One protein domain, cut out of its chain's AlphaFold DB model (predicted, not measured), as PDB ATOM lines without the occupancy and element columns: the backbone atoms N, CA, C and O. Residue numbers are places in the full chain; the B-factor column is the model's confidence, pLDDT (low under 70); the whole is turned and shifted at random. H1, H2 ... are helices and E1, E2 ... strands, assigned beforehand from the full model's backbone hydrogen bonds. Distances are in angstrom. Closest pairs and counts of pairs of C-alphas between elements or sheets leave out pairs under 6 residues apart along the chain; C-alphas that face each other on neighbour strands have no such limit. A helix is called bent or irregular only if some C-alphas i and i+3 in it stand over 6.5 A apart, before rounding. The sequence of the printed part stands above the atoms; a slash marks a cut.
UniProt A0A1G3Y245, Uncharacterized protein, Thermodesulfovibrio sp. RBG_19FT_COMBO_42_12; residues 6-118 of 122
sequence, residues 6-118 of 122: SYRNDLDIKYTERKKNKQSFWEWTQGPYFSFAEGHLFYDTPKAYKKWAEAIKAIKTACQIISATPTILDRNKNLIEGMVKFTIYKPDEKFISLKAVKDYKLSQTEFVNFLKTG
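Overview. This is residues 6 to 118 of the 122 residues of an uncharacterized protein of Thermodesulfovibrio sp. RBG_19FT_COMBO_42_12 (UniProt A0A1G3Y245). A strongly twisted sheet of four strands, E3 to E6, curls round one helix, H3, while a separate hairpin, E1 and E2, reaches away as an arm whose tip, residues 19 to 24, stands free. H2 only grazes the sheet near the last residue of E5, with H1 beside it, and a loop, residues 69 to 82, joins E4 to E5. The printed part has 113 residues, with six named strands and three named helices in the order E1 E2 E3 H1 H2 E4 E5 E6 H3. The larger sheet runs E3 - E4 - E5 - E6, all antiparallel, and the class is mixed, helices and strands. The whole is loose, with a radius of gyration of the C-alphas of 17.0 A, and spans 54 by 36 by 19 A, only just flat.

Along the chain. Start at Ser 6 and go on to C-alpha 13 at (213.528, 285.365, 235.385), where E1, residues 13 to 20, begins; it is 19.8 A long and bends by 56 degrees at residue 17. E2, residues 23 to 30, is 20.6 A long and bends by 55 degrees at residue 26. Next come E3, residues 41 to 43, H1, residues 46 to 49, and H2, residues 52 to 58. H1 is neither bent nor irregular, but only just: C-alphas 46 and 49 are 6.2 A apart. E4, residues 62 to 68, measures 17.0 A, and E5, residues 83 to 91, 26.3 A. E6, residues 98 to 107, measures 24.8 A and bends by 66 degrees at residue 101. H3, residues 108 to 117, is 14.2 A long and ends at C-alpha 117, (208.175, 273.397, 244.753).

Arrangement. In the larger sheet, look for N 42 and O 63 at 2.9 A between E3 and E4, N 87 and O 64 at 2.8 A in the hairpin E4 and E5, and N 86 and O 104 at 3.0 A in the hairpin E5 and E6. E4, E5 and E6 form a meander, each strand the antiparallel neighbour of the one before. H3 is on one face of this sheet, making two layers; its closest C-alphas to E5 are Gln 108 and Met 83, 5.4 A apart. H1 and H2 touch, closest at the C-alphas of Ala 48 and Ala 55, 4.3 A. In the antiparallel hairpin E1 and E2, N 18 and O 25 are 2.8 A apart; both strands are apart from E3, E4, E5 and E6. In H3 every O i to N i+4 pair is within hydrogen-bond range; in H2 it is 1 of 3, beside 3 of 4 O i to N i+3 pairs, and H1 is too short for an O i to N i+4 pair.

Size, cuts and confidence. The C-alphas of Lys 22 and Lys 94 are the two farthest apart, 55.8 A. The printed part has no cut. The link from E4 to E5 is long, 14 residues, with residues 72 to 73 paired antiparallel with 79 to 80. Mean pLDDT of the printed part is 88.0; residues 29, 30 and 32 are under 70.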
ATOM      1  N   SER A   6     212.935 291.674 243.594       78.31
ATOM      2  CA  SER A   6     214.366 292.000 243.517       78.31
ATOM      3  C   SER A   6     215.249 290.807 243.144       78.31
ATOM      4  O   SER A   6     216.289 291.011 242.539       78.31
ATOM      5  N   TYR A   7     214.821 289.575 243.440       79.31
ATOM      6  CA  TYR A   7     215.558 288.355 243.101       79.31
ATOM      7  C   TYR A   7     215.270 287.848 241.685       79.31
ATOM      8  O   TYR A   7     215.795 286.812 241.288       79.31
ATOM      9  N   ARG A   8     214.417 288.529 240.905       76.81
ATOM     10  CA  ARG A   8     214.094 288.085 239.539       76.81
ATOM     11  C   ARG A   8     215.321 288.067 238.636       76.81
ATOM     12  O   ARG A   8     215.477 287.108 237.893       76.81
ATOM     13  N   ASN A   9     216.188 289.075 238.737       74.75
ATOM     14  CA  ASN A   9     217.431 289.125 237.965       74.75
ATOM     15  C   ASN A   9     218.370 287.979 238.358       74.75
ATOM     16  O   ASN A   9     218.897 287.293 237.489       74.75
ATOM     17  N   ASP A  10     218.508 287.732 239.660       78.12
ATOM     18  CA  ASP A  10     219.376 286.683 240.205       78.12
ATOM     19  C   ASP A  10     218.906 285.277 239.827       78.12
ATOM     20  O   ASP A  10     219.706 284.368 239.621       78.12
ATOM     21  N   LEU A  11     217.593 285.102 239.708       77.50
ATOM     22  CA  LEU A  11     216.973 283.864 239.259       77.50
ATOM     23  C   LEU A  11     216.879 283.762 237.734       77.50
ATOM     24  O   LEU A  11     216.274 282.806 237.262       77.50
ATOM     25  N   ASP A  12     217.423 284.730 236.991       74.75
ATOM     26  CA  ASP A  12     217.330 284.848 235.531       74.75
ATOM     27  C   ASP A  12     215.890 284.750 235.001       74.75
ATOM     28  O   ASP A  12     215.613 284.189 233.942       74.75
ATOM     29  N   ILE A  13     214.938 285.296 235.763       70.00
ATOM     30  CA  ILE A  13     213.528 285.365 235.385       70.00
ATOM     31  C   ILE A  13     213.343 286.564 234.452       70.00
ATOM     32  O   ILE A  13     213.291 287.715 234.894       70.00
ATOM     33  N   LYS A  14     213.208 286.294 233.152       71.81
ATOM     34  CA  LYS A  14     213.044 287.303 232.096       71.81
ATOM     35  C   LYS A  14     211.677 287.181 231.436       71.81
ATOM     36  O   LYS A  14     211.269 286.084 231.058       71.81
ATOM     37  N   TYR A  15     210.985 288.304 231.259       77.75
ATOM     38  CA  TYR A  15     209.782 288.369 230.429       77.75
ATOM     39  C   TYR A  15     210.224 288.457 228.974       77.75
ATOM     40  O   TYR A  15     210.781 289.475 228.562       77.75
ATOM     41  N   THR A  16     210.059 287.373 228.225       80.94
ATOM     42  CA  THR A  16     210.534 287.294 226.843       80.94
ATOM     43  C   THR A  16     209.386 286.976 225.902       80.94
ATOM     44  O   THR A  16     208.424 286.290 226.257       80.94
ATOM     45  N   GLU A  17     209.470 287.520 224.691       88.50
ATOM     46  CA  GLU A  17     208.539 287.201 223.620       88.50
ATOM     47  C   GLU A  17     208.856 285.803 223.078       88.50
ATOM     48  O   GLU A  17     210.000 285.472 222.749       88.50
ATOM     49  N   ARG A  18     207.827 284.968 222.973       83.44
ATOM     50  CA  ARG A  18     207.911 283.605 222.456       83.44
ATOM     51  C   ARG A  18     206.922 283.445 221.325       83.44
ATOM     52  O   ARG A  18     205.858 284.056 221.311       83.44
ATOM     53  N   LYS A  19     207.283 282.608 220.356       85.25
ATOM     54  CA  LYS A  19     206.456 282.346 219.178       85.25
ATOM     55  C   LYS A  19     205.980 280.907 219.201       85.25
ATOM     56  O   LYS A  19     206.788 279.982 219.164       85.25
ATOM     57  N   LYS A  20     204.661 280.722 219.220       81.56
ATOM     58  CA  LYS A  20     204.007 279.423 219.036       81.56
ATOM     59  C   LYS A  20     202.960 279.594 217.950       81.56
ATOM     60  O   LYS A  20     202.152 280.512 218.004       81.56
ATOM     61  N   ASN A  21     203.010 278.744 216.927       80.62
ATOM     62  CA  ASN A  21     202.077 278.780 215.794       80.62
ATOM     63  C   ASN A  21     201.948 280.169 215.133       80.62
ATOM     64  O   ASN A  21     200.846 280.624 214.849       80.62
ATOM     65  N   LYS A  22     203.078 280.859 214.902       83.62
ATOM     66  CA  LYS A  22     203.149 282.224 214.328       83.62
ATOM     67  C   LYS A  22     202.464 283.330 215.154       83.62
ATOM     68  O   LYS A  22     202.488 284.478 214.725       83.62
ATOM     69  N   GLN A  23     201.923 283.024 216.333       72.88
ATOM     70  CA  GLN A  23     201.489 284.022 217.306       72.88
ATOM     71  C   GLN A  23     202.598 284.281 218.321       72.88
ATOM     72  O   GLN A  23     203.197 283.350 218.869       72.88
ATOM     73  N   SER A  24     202.863 285.563 218.547       83.56
ATOM     74  CA  SER A  24     203.715 286.025 219.629       83.56
ATOM     75  C   SER A  24     202.916 286.081 220.923       83.56
ATOM     76  O   SER A  24     201.826 286.649 220.965       83.56
ATOM     77  N   PHE A  25     203.473 285.519 221.983       84.00
ATOM     78  CA  PHE A  25     202.969 285.665 223.338       84.00
ATOM     79  C   PHE A  25     204.145 285.934 224.268       84.00
ATOM     80  O   PHE A  25     205.275 285.526 224.008       84.00
ATOM     81  N   TRP A  26     203.880 286.662 225.341       83.44
ATOM     82  CA  TRP A  26     204.893 286.967 226.332       83.44
ATOM     83  C   TRP A  26     204.775 285.989 227.490       83.44
ATOM     84  O   TRP A  26     203.688 285.792 228.035       83.44
ATOM     85  N   GLU A  27     205.891 285.389 227.880       76.44
ATOM     86  CA  GLU A  27     205.947 284.522 229.051       76.44
ATOM     87  C   GLU A  27     207.175 284.850 229.899       76.44
ATOM     88  O   GLU A  27     208.203 285.336 229.418       76.44
ATOM     89  N   TRP A  28     207.060 284.595 231.200       72.25
ATOM     90  CA  TRP A  28     208.210 284.633 232.092       72.25
ATOM     91  C   TRP A  28     209.013 283.349 231.900       72.25
ATOM     92  O   TRP A  28     208.548 282.257 232.220       72.25
ATOM     93  N   THR A  29     210.222 283.499 231.378       63.81
ATOM     94  CA  THR A  29     211.183 282.419 231.128       63.81
ATOM     95  C   THR A  29     212.317 282.467 232.139       63.81
ATOM     96  O   THR A  29     212.629 283.534 232.663       63.81
ATOM     97  N   GLN A  30     212.933 281.316 232.399       67.56
ATOM     98  CA  GLN A  30     214.058 281.186 233.315       67.56
ATOM     99  C   GLN A  30     215.195 280.431 232.617       67.56
ATOM    100  O   GLN A  30     214.980 279.303 232.171       67.56
ATOM    101  N   GLY A  31     216.366 281.056 232.468       71.12
ATOM    102  CA  GLY A  31     217.551 280.405 231.903       71.12
ATOM    103  C   GLY A  31     218.303 279.540 232.927       71.12
ATOM    104  O   GLY A  31     217.891 279.457 234.082       71.12
ATOM    105  N   PRO A  32     219.390 278.861 232.515       69.25
ATOM    106  CA  PRO A  32     220.143 277.937 233.372       69.25
ATOM    107  C   PRO A  32     221.210 278.619 234.249       69.25
ATOM    108  O   PRO A  32     221.892 277.946 235.019       69.25
ATOM    109  N   TYR A  33     221.401 279.933 234.105       75.81
ATOM    110  CA  TYR A  33     222.433 280.687 234.813       75.81
ATOM    111  C   TYR A  33     221.807 281.455 235.969       75.81
ATOM    112  O   TYR A  33     221.073 282.410 235.739       75.81
ATOM    113  N   PHE A  34     222.113 281.059 237.204       81.62
ATOM    114  CA  PHE A  34     221.597 281.723 238.398       81.62
ATOM    115  C   PHE A  34     222.715 282.451 239.145       81.62
ATOM    116  O   PHE A  34     223.779 281.885 239.419       81.62
ATOM    117  N   SER A  35     222.448 283.700 239.517       82.81
ATOM    118  CA  SER A  35     223.360 284.570 240.263       82.81
ATOM    119  C   SER A  35     222.967 284.599 241.736       82.81
ATOM    120  O   SER A  35     222.449 285.583 242.259       82.81
ATOM    121  N   PHE A  36     223.189 283.483 242.422       88.00
ATOM    122  CA  PHE A  36     223.007 283.413 243.866       88.00
ATOM    123  C   PHE A  36     224.188 284.047 244.601       88.00
ATOM    124  O   PHE A  36     225.339 283.744 244.290       88.00
ATOM    125  N   ALA A  37     223.903 284.874 245.608       87.81
ATOM    126  CA  ALA A  37     224.919 285.455 246.474       87.81
ATOM    127  C   ALA A  37     224.708 285.042 247.933       87.81
ATOM    128  O   ALA A  37     223.595 284.726 248.368       87.81
ATOM    129  N   GLU A  38     225.804 285.050 248.686       93.25
ATOM    130  CA  GLU A  38     225.785 284.870 250.133       93.25
ATOM    131  C   GLU A  38     224.845 285.884 250.799       93.25
ATOM    132  O   GLU A  38     224.745 287.045 250.398       93.25
ATOM    133  N   GLY A  39     224.098 285.423 251.801       92.44
ATOM    134  CA  GLY A  39     223.140 286.233 252.542       92.44
ATOM    135  C   GLY A  39     221.764 286.374 251.885       92.44
ATOM    136  O   GLY A  39     220.844 286.854 252.549       92.44
ATOM    137  N   HIS A  40     221.567 285.924 250.635       92.50
ATOM    138  CA  HIS A  40     220.237 285.904 250.013       92.50
ATOM    139  C   HIS A  40     219.246 285.104 250.863       92.50
ATOM    140  O   HIS A  40     219.523 283.962 251.222       92.50
ATOM    141  N   LEU A  41     218.085 285.701 251.158       92.31
ATOM    142  CA  LEU A  41     217.077 285.142 252.055       92.31
ATOM    143  C   LEU A  41     215.729 285.003 251.343       92.31
ATOM    144  O   LEU A  41     215.111 285.984 250.920       92.31
ATOM    145  N   PHE A  42     215.254 283.766 251.258       92.19
ATOM    146  CA  PHE A  42     213.985 283.402 250.638       92.19
ATOM    147  C   PHE A  42     213.003 282.917 251.696       92.19
ATOM    148  O   PHE A  42     213.380 282.186 252.609       92.19
ATOM    149  N   TYR A  43     211.733 283.275 251.541       92.62
ATOM    150  CA  TYR A  43     210.655 282.843 252.427       92.62
ATOM    151  C   TYR A  43     209.660 281.982 251.664       92.62
ATOM    152  O   TYR A  43     209.543 282.089 250.446       92.62
ATOM    153  N   ASP A  44     208.896 281.149 252.354       90.19
ATOM    154  CA  ASP A  44     207.858 280.326 251.733       90.19
ATOM    155  C   ASP A  44     206.571 281.102 251.395       90.19
ATOM    156  O   ASP A  44     205.748 280.615 250.622       90.19
ATOM    157  N   THR A  45     206.416 282.328 251.907       89.00
ATOM    158  CA  THR A  45     205.195 283.139 251.785       89.00
ATOM    159  C   THR A  45     205.466 284.588 251.354       89.00
ATOM    160  O   THR A  45     206.403 285.215 251.849       89.00
ATOM    161  N   PRO A  46     204.630 285.194 250.485       88.31
ATOM    162  CA  PRO A  46     204.776 286.606 250.122       88.31
ATOM    163  C   PRO A  46     204.455 287.545 251.294       88.31
ATOM    164  O   PRO A  46     204.891 288.695 251.308       88.31
ATOM    165  N   LYS A  47     203.727 287.060 252.313       90.56
ATOM    166  CA  LYS A  47     203.445 287.820 253.542       90.56
ATOM    167  C   LYS A  47     204.710 288.117 254.354       90.56
ATOM    168  O   LYS A  47     204.670 289.009 255.195       90.56
ATOM    169  N   ALA A  48     205.818 287.427 254.074       90.12
ATOM    170  CA  ALA A  48     207.101 287.630 254.733       90.12
ATOM    171  C   ALA A  48     207.663 289.052 254.561       90.12
ATOM    172  O   ALA A  48     208.483 289.496 255.355       90.12
ATOM    173  N   TYR A  49     207.204 289.775 253.537       87.88
ATOM    174  CA  TYR A  49     207.644 291.137 253.235       87.88
ATOM    175  C   TYR A  49     206.748 292.223 253.854       87.88
ATOM    176  O   TYR A  49     206.872 293.396 253.507       87.88
ATOM    177  N   LYS A  50     205.828 291.845 254.752       91.25
ATOM    178  CA  LYS A  50     205.060 292.776 255.593       91.25
ATOM    179  C   LYS A  50     205.840 293.132 256.866       91.25
ATOM    180  O   LYS A  50     206.995 292.747 257.030       91.25
ATOM    181  N   LYS A  51     205.204 293.861 257.792       93.88
ATOM    182  CA  LYS A  51     205.760 294.116 259.130       93.88
ATOM    183  C   LYS A  51     206.149 292.796 259.802       93.88
ATOM    184  O   LYS A  51     205.364 291.850 259.782       93.88
ATOM    185  N   TRP A  52     207.326 292.753 260.432       92.12
ATOM    186  CA  TRP A  52     207.920 291.518 260.961       92.12
ATOM    187  C   TRP A  52     206.969 290.707 261.850       92.12
ATOM    188  O   TRP A  52     206.796 289.517 261.621       92.12
ATOM    189  N   ALA A  53     206.284 291.363 262.792       92.50
ATOM    190  CA  ALA A  53     205.350 290.718 263.719       92.50
ATOM    191  C   ALA A  53     204.168 290.002 263.030       92.50
ATOM    192  O   ALA A  53     203.602 289.058 263.583       92.50
ATOM    193  N   GLU A  54     203.785 290.438 261.828       92.44
ATOM    194  CA  GLU A  54     202.773 289.776 260.995       92.44
ATOM    195  C   GLU A  54     203.412 288.739 260.065       92.44
ATOM    196  O   GLU A  54     202.862 287.657 259.861       92.44
ATOM    197  N   ALA A  55     204.579 289.071 259.511       93.69
ATOM    198  CA  ALA A  55     205.336 288.237 258.589       93.69
ATOM    199  C   ALA A  55     205.735 286.901 259.224       93.69
ATOM    200  O   ALA A  55     205.445 285.847 258.656       93.69
ATOM    201  N   ILE A  56     206.335 286.931 260.417       94.94
ATOM    202  CA  ILE A  56     206.844 285.738 261.107       94.94
ATOM    203  C   ILE A  56     205.755 284.707 261.408       94.94
ATOM    204  O   ILE A  56     206.012 283.512 261.329       94.94
ATOM    205  N   LYS A  57     204.515 285.149 261.644       94.69
ATOM    206  CA  LYS A  57     203.358 284.264 261.860       94.69
ATOM    207  C   LYS A  57     202.916 283.529 260.593       94.69
ATOM    208  O   LYS A  57     202.222 282.522 260.674       94.69
ATOM    209  N   ALA A  58     203.256 284.059 259.419       94.19
ATOM    210  CA  ALA A  58     202.908 283.468 258.131       94.19
ATOM    211  C   ALA A  58     204.042 282.626 257.531       94.19
ATOM    212  O   ALA A  58     203.767 281.782 256.678       94.19
ATOM    213  N   ILE A  59     205.291 282.888 257.926       94.19
ATOM    214  CA  ILE A  59     206.471 282.152 257.471       94.19
ATOM    215  C   ILE A  59     206.442 280.762 258.103       94.19
ATOM    216  O   ILE A  59     206.372 280.648 259.320       94.19
ATOM    217  N   LYS A  60     206.536 279.701 257.303       93.31
ATOM    218  CA  LYS A  60     206.785 278.343 257.825       93.31
ATOM    219  C   LYS A  60     208.242 277.964 257.671       93.31
ATOM    220  O   LYS A  60     208.763 277.146 258.429       93.31
ATOM    221  N   THR A  61     208.900 278.500 256.650       93.00
ATOM    222  CA  THR A  61     210.280 278.164 256.320       93.00
ATOM    223  C   THR A  61     210.947 279.347 255.635       93.00
ATOM    224  O   THR A  61     210.374 279.979 254.747       93.00
ATOM    225  N   ALA A  62     212.175 279.632 256.049       93.69
ATOM    226  CA  ALA A  62     213.065 280.551 255.366       93.69
ATOM    227  C   ALA A  62     214.352 279.825 254.968       93.69
ATOM    228  O   ALA A  62     214.741 278.838 255.589       93.69
ATOM    229  N   CYS A  63     215.000 280.300 253.917       94.31
ATOM    230  CA  CYS A  63     216.215 279.728 253.361       94.31
ATOM    231  C   CYS A  63     217.228 280.847 253.147       94.31
ATOM    232  O   CYS A  63     216.953 281.752 252.355       94.31
ATOM    233  N   GLN A  64     218.380 280.774 253.810       95.31
ATOM    234  CA  GLN A  64     219.478 281.718 253.619       95.31
ATOM    235  C   GLN A  64     220.641 281.055 252.889       95.31
ATOM    236  O   GLN A  64     221.101 279.993 253.301       95.31
ATOM    237  N   ILE A  65     221.134 281.683 251.827       95.94
ATOM    238  CA  ILE A  65     222.322 281.212 251.113       95.94
ATOM    239  C   ILE A  65     223.569 281.518 251.940       95.94
ATOM    240  O   ILE A  65     223.795 282.660 252.333       95.94
ATOM    241  N   ILE A  66     224.386 280.492 252.162       97.25
ATOM    242  CA  ILE A  66     225.681 280.583 252.847       97.25
ATOM    243  C   ILE A  66     226.811 280.750 251.831       97.25
ATOM    244  O   ILE A  66     227.768 281.466 252.069       97.25
ATOM    245  N   SER A  67     226.727 280.075 250.685       95.75
ATOM    246  CA  SER A  67     227.647 280.289 249.562       95.75
ATOM    247  C   SER A  67     227.057 279.715 248.281       95.75
ATOM    248  O   SER A  67     226.241 278.792 248.321       95.75
ATOM    249  N   ALA A  68     227.488 280.237 247.138       93.69
ATOM    250  CA  ALA A  68     227.104 279.712 245.841       93.69
ATOM    251  C   ALA A  68     228.278 279.758 244.863       93.69
ATOM    252  O   ALA A  68     229.120 280.651 244.910       93.69
ATOM    253  N   THR A  69     228.310 278.778 243.971       91.75
ATOM    254  CA  THR A  69     229.185 278.741 242.799       91.75
ATOM    255  C   THR A  69     228.299 278.807 241.557       91.75
ATOM    256  O   THR A  69     227.244 278.160 241.547       91.75
ATOM    257  N   PRO A  70     228.649 279.623 240.550       87.75
ATOM    258  CA  PRO A  70     227.843 279.781 239.348       87.75
ATOM    259  C   PRO A  70     227.918 278.538 238.461       87.75
ATOM    260  O   PRO A  70     228.957 277.884 238.389       87.75
ATOM    261  N   THR A  71     226.835 278.258 237.739       87.06
ATOM    262  CA  THR A  71     226.887 277.383 236.565       87.06
ATOM    263  C   THR A  71     227.686 278.085 235.466       87.06
ATOM    264  O   THR A  71     227.404 279.240 235.143       87.06
ATOM    265  N   ILE A  72     228.688 277.415 234.899       86.19
ATOM    266  CA  ILE A  72     229.580 277.980 233.874       86.19
ATOM    267  C   ILE A  72     229.665 277.066 232.653       86.19
ATOM    268  O   ILE A  72     229.407 275.870 232.742       86.19
ATOM    269  N   LEU A  73     230.063 277.626 231.512       87.25
ATOM    270  CA  LEU A  73     230.493 276.832 230.365       87.25
ATOM    271  C   LEU A  73     231.996 276.594 230.456       87.25
ATOM    272  O   LEU A  73     232.769 277.534 230.656       87.25
ATOM    273  N   ASP A  74     232.411 275.344 230.288       86.62
ATOM    274  CA  ASP A  74     233.823 275.018 230.134       86.62
ATOM    275  C   ASP A  74     234.352 275.446 228.749       86.62
ATOM    276  O   ASP A  74     233.622 275.928 227.875       86.62
ATOM    277  N   ARG A  75     235.655 275.241 228.517       86.75
ATOM    278  CA  ARG A  75     236.300 275.547 227.225       86.75
ATOM    279  C   ARG A  75     235.711 274.754 226.049       86.75
ATOM    280  O   ARG A  75     235.852 275.179 224.906       86.75
ATOM    281  N   ASN A  76     235.041 273.641 226.329       90.62
ATOM    282  CA  ASN A  76     234.423 272.742 225.361       90.62
ATOM    283  C   ASN A  76     232.914 273.005 225.195       90.62
ATOM    284  O   ASN A  76     232.244 272.249 224.497       90.62
ATOM    285  N   LYS A  77     232.382 274.085 225.790       85.12
ATOM    286  CA  LYS A  77     230.951 274.435 225.815       85.12
ATOM    287  C   LYS A  77     230.069 273.410 226.540       85.12
ATOM    288  O   LYS A  77     228.857 273.397 226.327       85.12
ATOM    289  N   ASN A  78     230.642 272.591 227.418       86.19
ATOM    290  CA  ASN A  78     229.865 271.781 228.345       86.19
ATOM    291  C   ASN A  78     229.412 272.648 229.518       86.19
ATOM    292  O   ASN A  78     230.174 273.468 230.036       86.19
ATOM    293  N   LEU A  79     228.172 272.440 229.949       84.25
ATOM    294  CA  LEU A  79     227.629 273.087 231.133       84.25
ATOM    295  C   LEU A  79     228.208 272.406 232.381       84.25
ATOM    296  O   LEU A  79     227.939 271.232 232.630       84.25
ATOM    297  N   ILE A  80     228.995 273.139 233.162       88.62
ATOM    298  CA  ILE A  80     229.415 272.732 234.501       88.62
ATOM    299  C   ILE A  80     228.432 273.350 235.482       88.62
ATOM    300  O   ILE A  80     228.363 274.573 235.624       88.62
ATOM    301  N   GLU A  81     227.673 272.496 236.154       89.69
ATOM    302  CA  GLU A  81     226.655 272.928 237.095       89.69
ATOM    303  C   GLU A  81     227.263 273.510 238.377       89.69
ATOM    304  O   GLU A  81     228.168 272.939 238.989       89.69
ATOM    305  N   GLY A  82     226.750 274.673 238.776       91.25
ATOM    306  CA  GLY A  82     227.119 275.311 240.028       91.25
ATOM    307  C   GLY A  82     226.460 274.643 241.235       91.25
ATOM    308  O   GLY A  82     225.461 273.940 241.125       91.25
ATOM    309  N   MET A  83     226.980 274.934 242.422       93.62
ATOM    310  CA  MET A  83     226.462 274.441 243.700       93.62
ATOM    311  C   MET A  83     226.014 275.593 244.597       93.62
ATOM    312  O   MET A  83     226.685 276.622 244.664       93.62
ATOM    313  N   VAL A  84     224.947 275.380 245.364       95.06
ATOM    314  CA  VAL A  84     224.427 276.305 246.378       95.06
ATOM    315  C   VAL A  84     224.449 275.621 247.741       95.06
ATOM    316  O   VAL A  84     223.880 274.543 247.917       95.06
ATOM    317  N   LYS A  85     225.097 276.256 248.721       96.94
ATOM    318  CA  LYS A  85     224.987 275.905 250.140       96.94
ATOM    319  C   LYS A  85     224.048 276.885 250.824       96.94
ATOM    320  O   LYS A  85     224.210 278.097 250.674       96.94
ATOM    321  N   PHE A  86     223.103 276.376 251.595       96.69
ATOM    322  CA  PHE A  86     222.108 277.198 252.274       96.69
ATOM    323  C   PHE A  86     221.655 276.567 253.588       96.69
ATOM    324  O   PHE A  86     221.734 275.354 253.769       96.69
ATOM    325  N   THR A  87     221.131 277.401 254.475       97.00
ATOM    326  CA  THR A  87     220.567 277.000 255.760       97.00
ATOM    327  C   THR A  87     219.064 277.225 255.749       97.00
ATOM    328  O   THR A  87     218.572 278.289 255.358       97.00
ATOM    329  N   ILE A  88     218.321 276.217 256.194       96.06
ATOM    330  CA  ILE A  88     216.887 276.310 256.438       96.06
ATOM    331  C   ILE A  88     216.643 276.813 257.856       96.06
ATOM    332  O   ILE A  88     217.158 276.254 258.825       96.06
ATOM    333  N   TYR A  89     215.781 277.815 257.965       96.44
ATOM    334  CA  TYR A  89     215.301 278.383 259.211       96.44
ATOM    335  C   TYR A  89     213.799 278.165 259.363       96.44
ATOM    336  O   TYR A  89     213.045 278.188 258.385       96.44
ATOM    337  N   LYS A  90     213.347 278.009 260.606       95.62
ATOM    338  CA  LYS A  90     211.924 277.955 260.967       95.62
ATOM    339  C   LYS A  90     211.626 278.934 262.101       95.62
ATOM    340  O   LYS A  90     212.524 279.192 262.904       95.62
ATOM    341  N   PRO A  91     210.402 279.479 262.188       95.88
ATOM    342  CA  PRO A  91     210.006 280.261 263.350       95.88
ATOM    343  C   PRO A  91     210.116 279.437 264.630       95.88
ATOM    344  O   PRO A  91     209.878 278.228 264.624       95.88
ATOM    345  N   ASP A  92     210.462 280.099 265.728       94.25
ATOM    346  CA  ASP A  92     210.276 279.530 267.055       94.25
ATOM    347  C   ASP A  92     208.784 279.415 267.417       94.25
ATOM    348  O   ASP A  92     207.911 280.009 266.785       94.25
ATOM    349  N   GLU A  93     208.483 278.653 268.469       92.31
ATOM    350  CA  GLU A  93     207.106 278.416 268.933       92.31
ATOM    351  C   GLU A  93     206.361 279.706 269.308       92.31
ATOM    352  O   GLU A  93     205.134 279.755 269.289       92.31
ATOM    353  N   LYS A  94     207.106 280.765 269.644       93.62
ATOM    354  CA  LYS A  94     206.564 282.070 270.037       93.62
ATOM    355  C   LYS A  94     206.410 283.034 268.856       93.62
ATOM    356  O   LYS A  94     205.870 284.121 269.050       93.62
ATOM    357  N   PHE A  95     206.862 282.660 267.659       91.94
ATOM    358  CA  PHE A  95     206.916 283.511 266.469       91.94
ATOM    359  C   PHE A  95     207.623 284.854 266.719       91.94
ATOM    360  O   PHE A  95     207.147 285.910 266.306       91.94
ATOM    361  N   ILE A  96     208.760 284.819 267.412       92.00
ATOM    362  CA  ILE A  96     209.603 285.989 267.704       92.00
ATOM    363  C   ILE A  96     210.847 285.980 266.817       92.00
ATOM    364  O   ILE A  96     211.248 287.022 266.289       92.00
ATOM    365  N   SER A  97     211.441 284.801 266.624       93.81
ATOM    366  CA  SER A  97     212.703 284.635 265.908       93.81
ATOM    367  C   SER A  97     212.680 283.463 264.926       93.81
ATOM    368  O   SER A  97     211.869 282.545 265.042       93.81
ATOM    369  N   LEU A  98     213.590 283.500 263.950       94.94
ATOM    370  CA  LEU A  98     213.893 282.373 263.075       94.94
ATOM    371  C   LEU A  98     215.088 281.601 263.641       94.94
ATOM    372  O   LEU A  98     216.143 282.183 263.887       94.94
ATOM    373  N   LYS A  99     214.937 280.289 263.809       96.56
ATOM    374  CA  LYS A  99     215.993 279.388 264.277       96.56
ATOM    375  C   LYS A  99     216.515 278.541 263.129       96.56
ATOM    376  O   LYS A  99     215.721 277.978 262.374       96.56
ATOM    377  N   ALA A 100     217.838 278.458 263.013       96.12
ATOM    378  CA  ALA A 100     218.495 277.562 262.072       96.12
ATOM    379  C   ALA A 100     218.130 276.113 262.418       96.12
ATOM    380  O   ALA A 100     218.148 275.721 263.584       96.12
ATOM    381  N   VAL A 101     217.768 275.338 261.401       95.31
ATOM    382  CA  VAL A 101     217.343 273.944 261.554       95.31
ATOM    383  C   VAL A 101     218.355 273.006 260.925       95.31
ATOM    384  O   VAL A 101     218.718 272.007 261.540       95.31
ATOM    385  N   LYS A 102     218.763 273.281 259.681       95.06
ATOM    386  CA  LYS A 102     219.630 272.377 258.926       95.06
ATOM    387  C   LYS A 102     220.277 273.061 257.730       95.06
ATOM    388  O   LYS A 102     219.622 273.850 257.048       95.06
ATOM    389  N   ASP A 103     221.506 272.654 257.445       96.19
ATOM    390  CA  ASP A 103     222.250 273.050 256.257       96.19
ATOM    391  C   ASP A 103     222.071 272.037 255.127       96.19
ATOM    392  O   ASP A 103     221.979 270.825 255.348       96.19
ATOM    393  N   TYR A 104     222.046 272.552 253.904       96.06
ATOM    394  CA  TYR A 104     221.920 271.789 252.675       96.06
ATOM    395  C   TYR A 104     222.946 272.264 251.654       96.06
ATOM    396  O   TYR A 104     223.389 273.415 251.656       96.06
ATOM    397  N   LYS A 105     223.306 271.351 250.755       96.00
ATOM    398  CA  LYS A 105     224.141 271.619 249.592       96.00
ATOM    399  C   LYS A 105     223.495 270.933 248.399       96.00
ATOM    400  O   LYS A 105     223.398 269.713 248.402       96.00
ATOM    401  N   LEU A 106     223.077 271.722 247.419       94.12
ATOM    402  CA  LEU A 106     222.415 271.258 246.201       94.12
ATOM    403  C   LEU A 106     223.112 271.842 244.976       94.12
ATOM    404  O   LEU A 106     223.832 272.839 245.087       94.12
ATOM    405  N   SER A 107     222.883 271.247 243.815       92.62
ATOM    406  CA  SER A 107     223.163 271.910 242.545       92.62
ATOM    407  C   SER A 107     222.277 273.150 242.358       92.62
ATOM    408  O   SER A 107     221.261 273.323 243.042       92.62
ATOM    409  N   GLN A 108     222.643 274.045 241.439       89.38
ATOM    410  CA  GLN A 108     221.810 275.212 241.150       89.38
ATOM    411  C   GLN A 108     220.425 274.811 240.623       89.38
ATOM    412  O   GLN A 108     219.434 275.427 241.026       89.38
ATOM    413  N   THR A 109     220.330 273.778 239.778       87.88
ATOM    414  CA  THR A 109     219.040 273.317 239.241       87.88
ATOM    415  C   THR A 109     218.150 272.766 240.344       87.88
ATOM    416  O   THR A 109     216.987 273.163 240.455       87.88
ATOM    417  N   GLU A 110     218.692 271.905 241.204       90.31
ATOM    418  CA  GLU A 110     217.960 271.358 242.351       90.31
ATOM    419  C   GLU A 110     217.527 272.462 243.315       90.31
ATOM    420  O   GLU A 110     216.387 272.470 243.776       90.31
ATOM    421  N   PHE A 111     218.392 273.444 243.581       91.12
ATOM    422  CA  PHE A 111     218.041 274.565 244.444       91.12
ATOM    423  C   PHE A 111     216.899 275.406 243.859       91.12
ATOM    424  O   PHE A 111     215.970 275.784 244.574       91.12
ATOM    425  N   VAL A 112     216.905 275.662 242.550       88.19
ATOM    426  CA  VAL A 112     215.802 276.360 241.875       88.19
ATOM    427  C   VAL A 112     214.518 275.533 241.903       88.19
ATOM    428  O   VAL A 112     213.440 276.090 242.130       88.19
ATOM    429  N   ASN A 113     214.605 274.214 241.728       87.00
ATOM    430  CA  ASN A 113     213.458 273.318 241.872       87.00
ATOM    431  C   ASN A 113     212.900 273.351 243.296       87.00
ATOM    432  O   ASN A 113     211.684 273.463 243.465       87.00
ATOM    433  N   PHE A 114     213.765 273.377 244.310       89.12
ATOM    434  CA  PHE A 114     213.372 273.599 245.698       89.12
ATOM    435  C   PHE A 114     212.679 274.959 245.884       89.12
ATOM    436  O   PHE A 114     211.613 275.031 246.496       89.12
ATOM    437  N   LEU A 115     213.205 276.049 245.317       87.56
ATOM    438  CA  LEU A 115     212.544 277.357 245.397       87.56
ATOM    439  C   LEU A 115     211.151 277.339 244.745       87.56
ATOM    440  O   LEU A 115     210.222 277.972 245.256       87.56
ATOM    441  N   LYS A 116     210.966 276.587 243.657       82.62
ATOM    442  CA  LYS A 116     209.671 276.442 242.973       82.62
ATOM    443  C   LYS A 116     208.682 275.614 243.789       82.62
ATOM    444  O   LYS A 116     207.582 276.083 244.077       82.62
ATOM    445  N   THR A 117     209.076 274.409 244.182       83.44
ATOM    446  CA  THR A 117     208.175 273.397 244.753       83.44
ATOM    447  C   THR A 117     208.057 273.489 246.273       83.44
ATOM    448  O   THR A 117     207.042 273.099 246.841       83.44
ATOM    449  N   GLY A 118     209.078 274.028 246.945       82.94
ATOM    450  CA  GLY A 118     209.238 273.940 248.396       82.94
ATOM    451  C   GLY A 118     209.640 272.546 248.891       82.94
ATOM    452  O   GLY A 118     209.673 272.334 250.102       82.94
TER     453      GLY A 118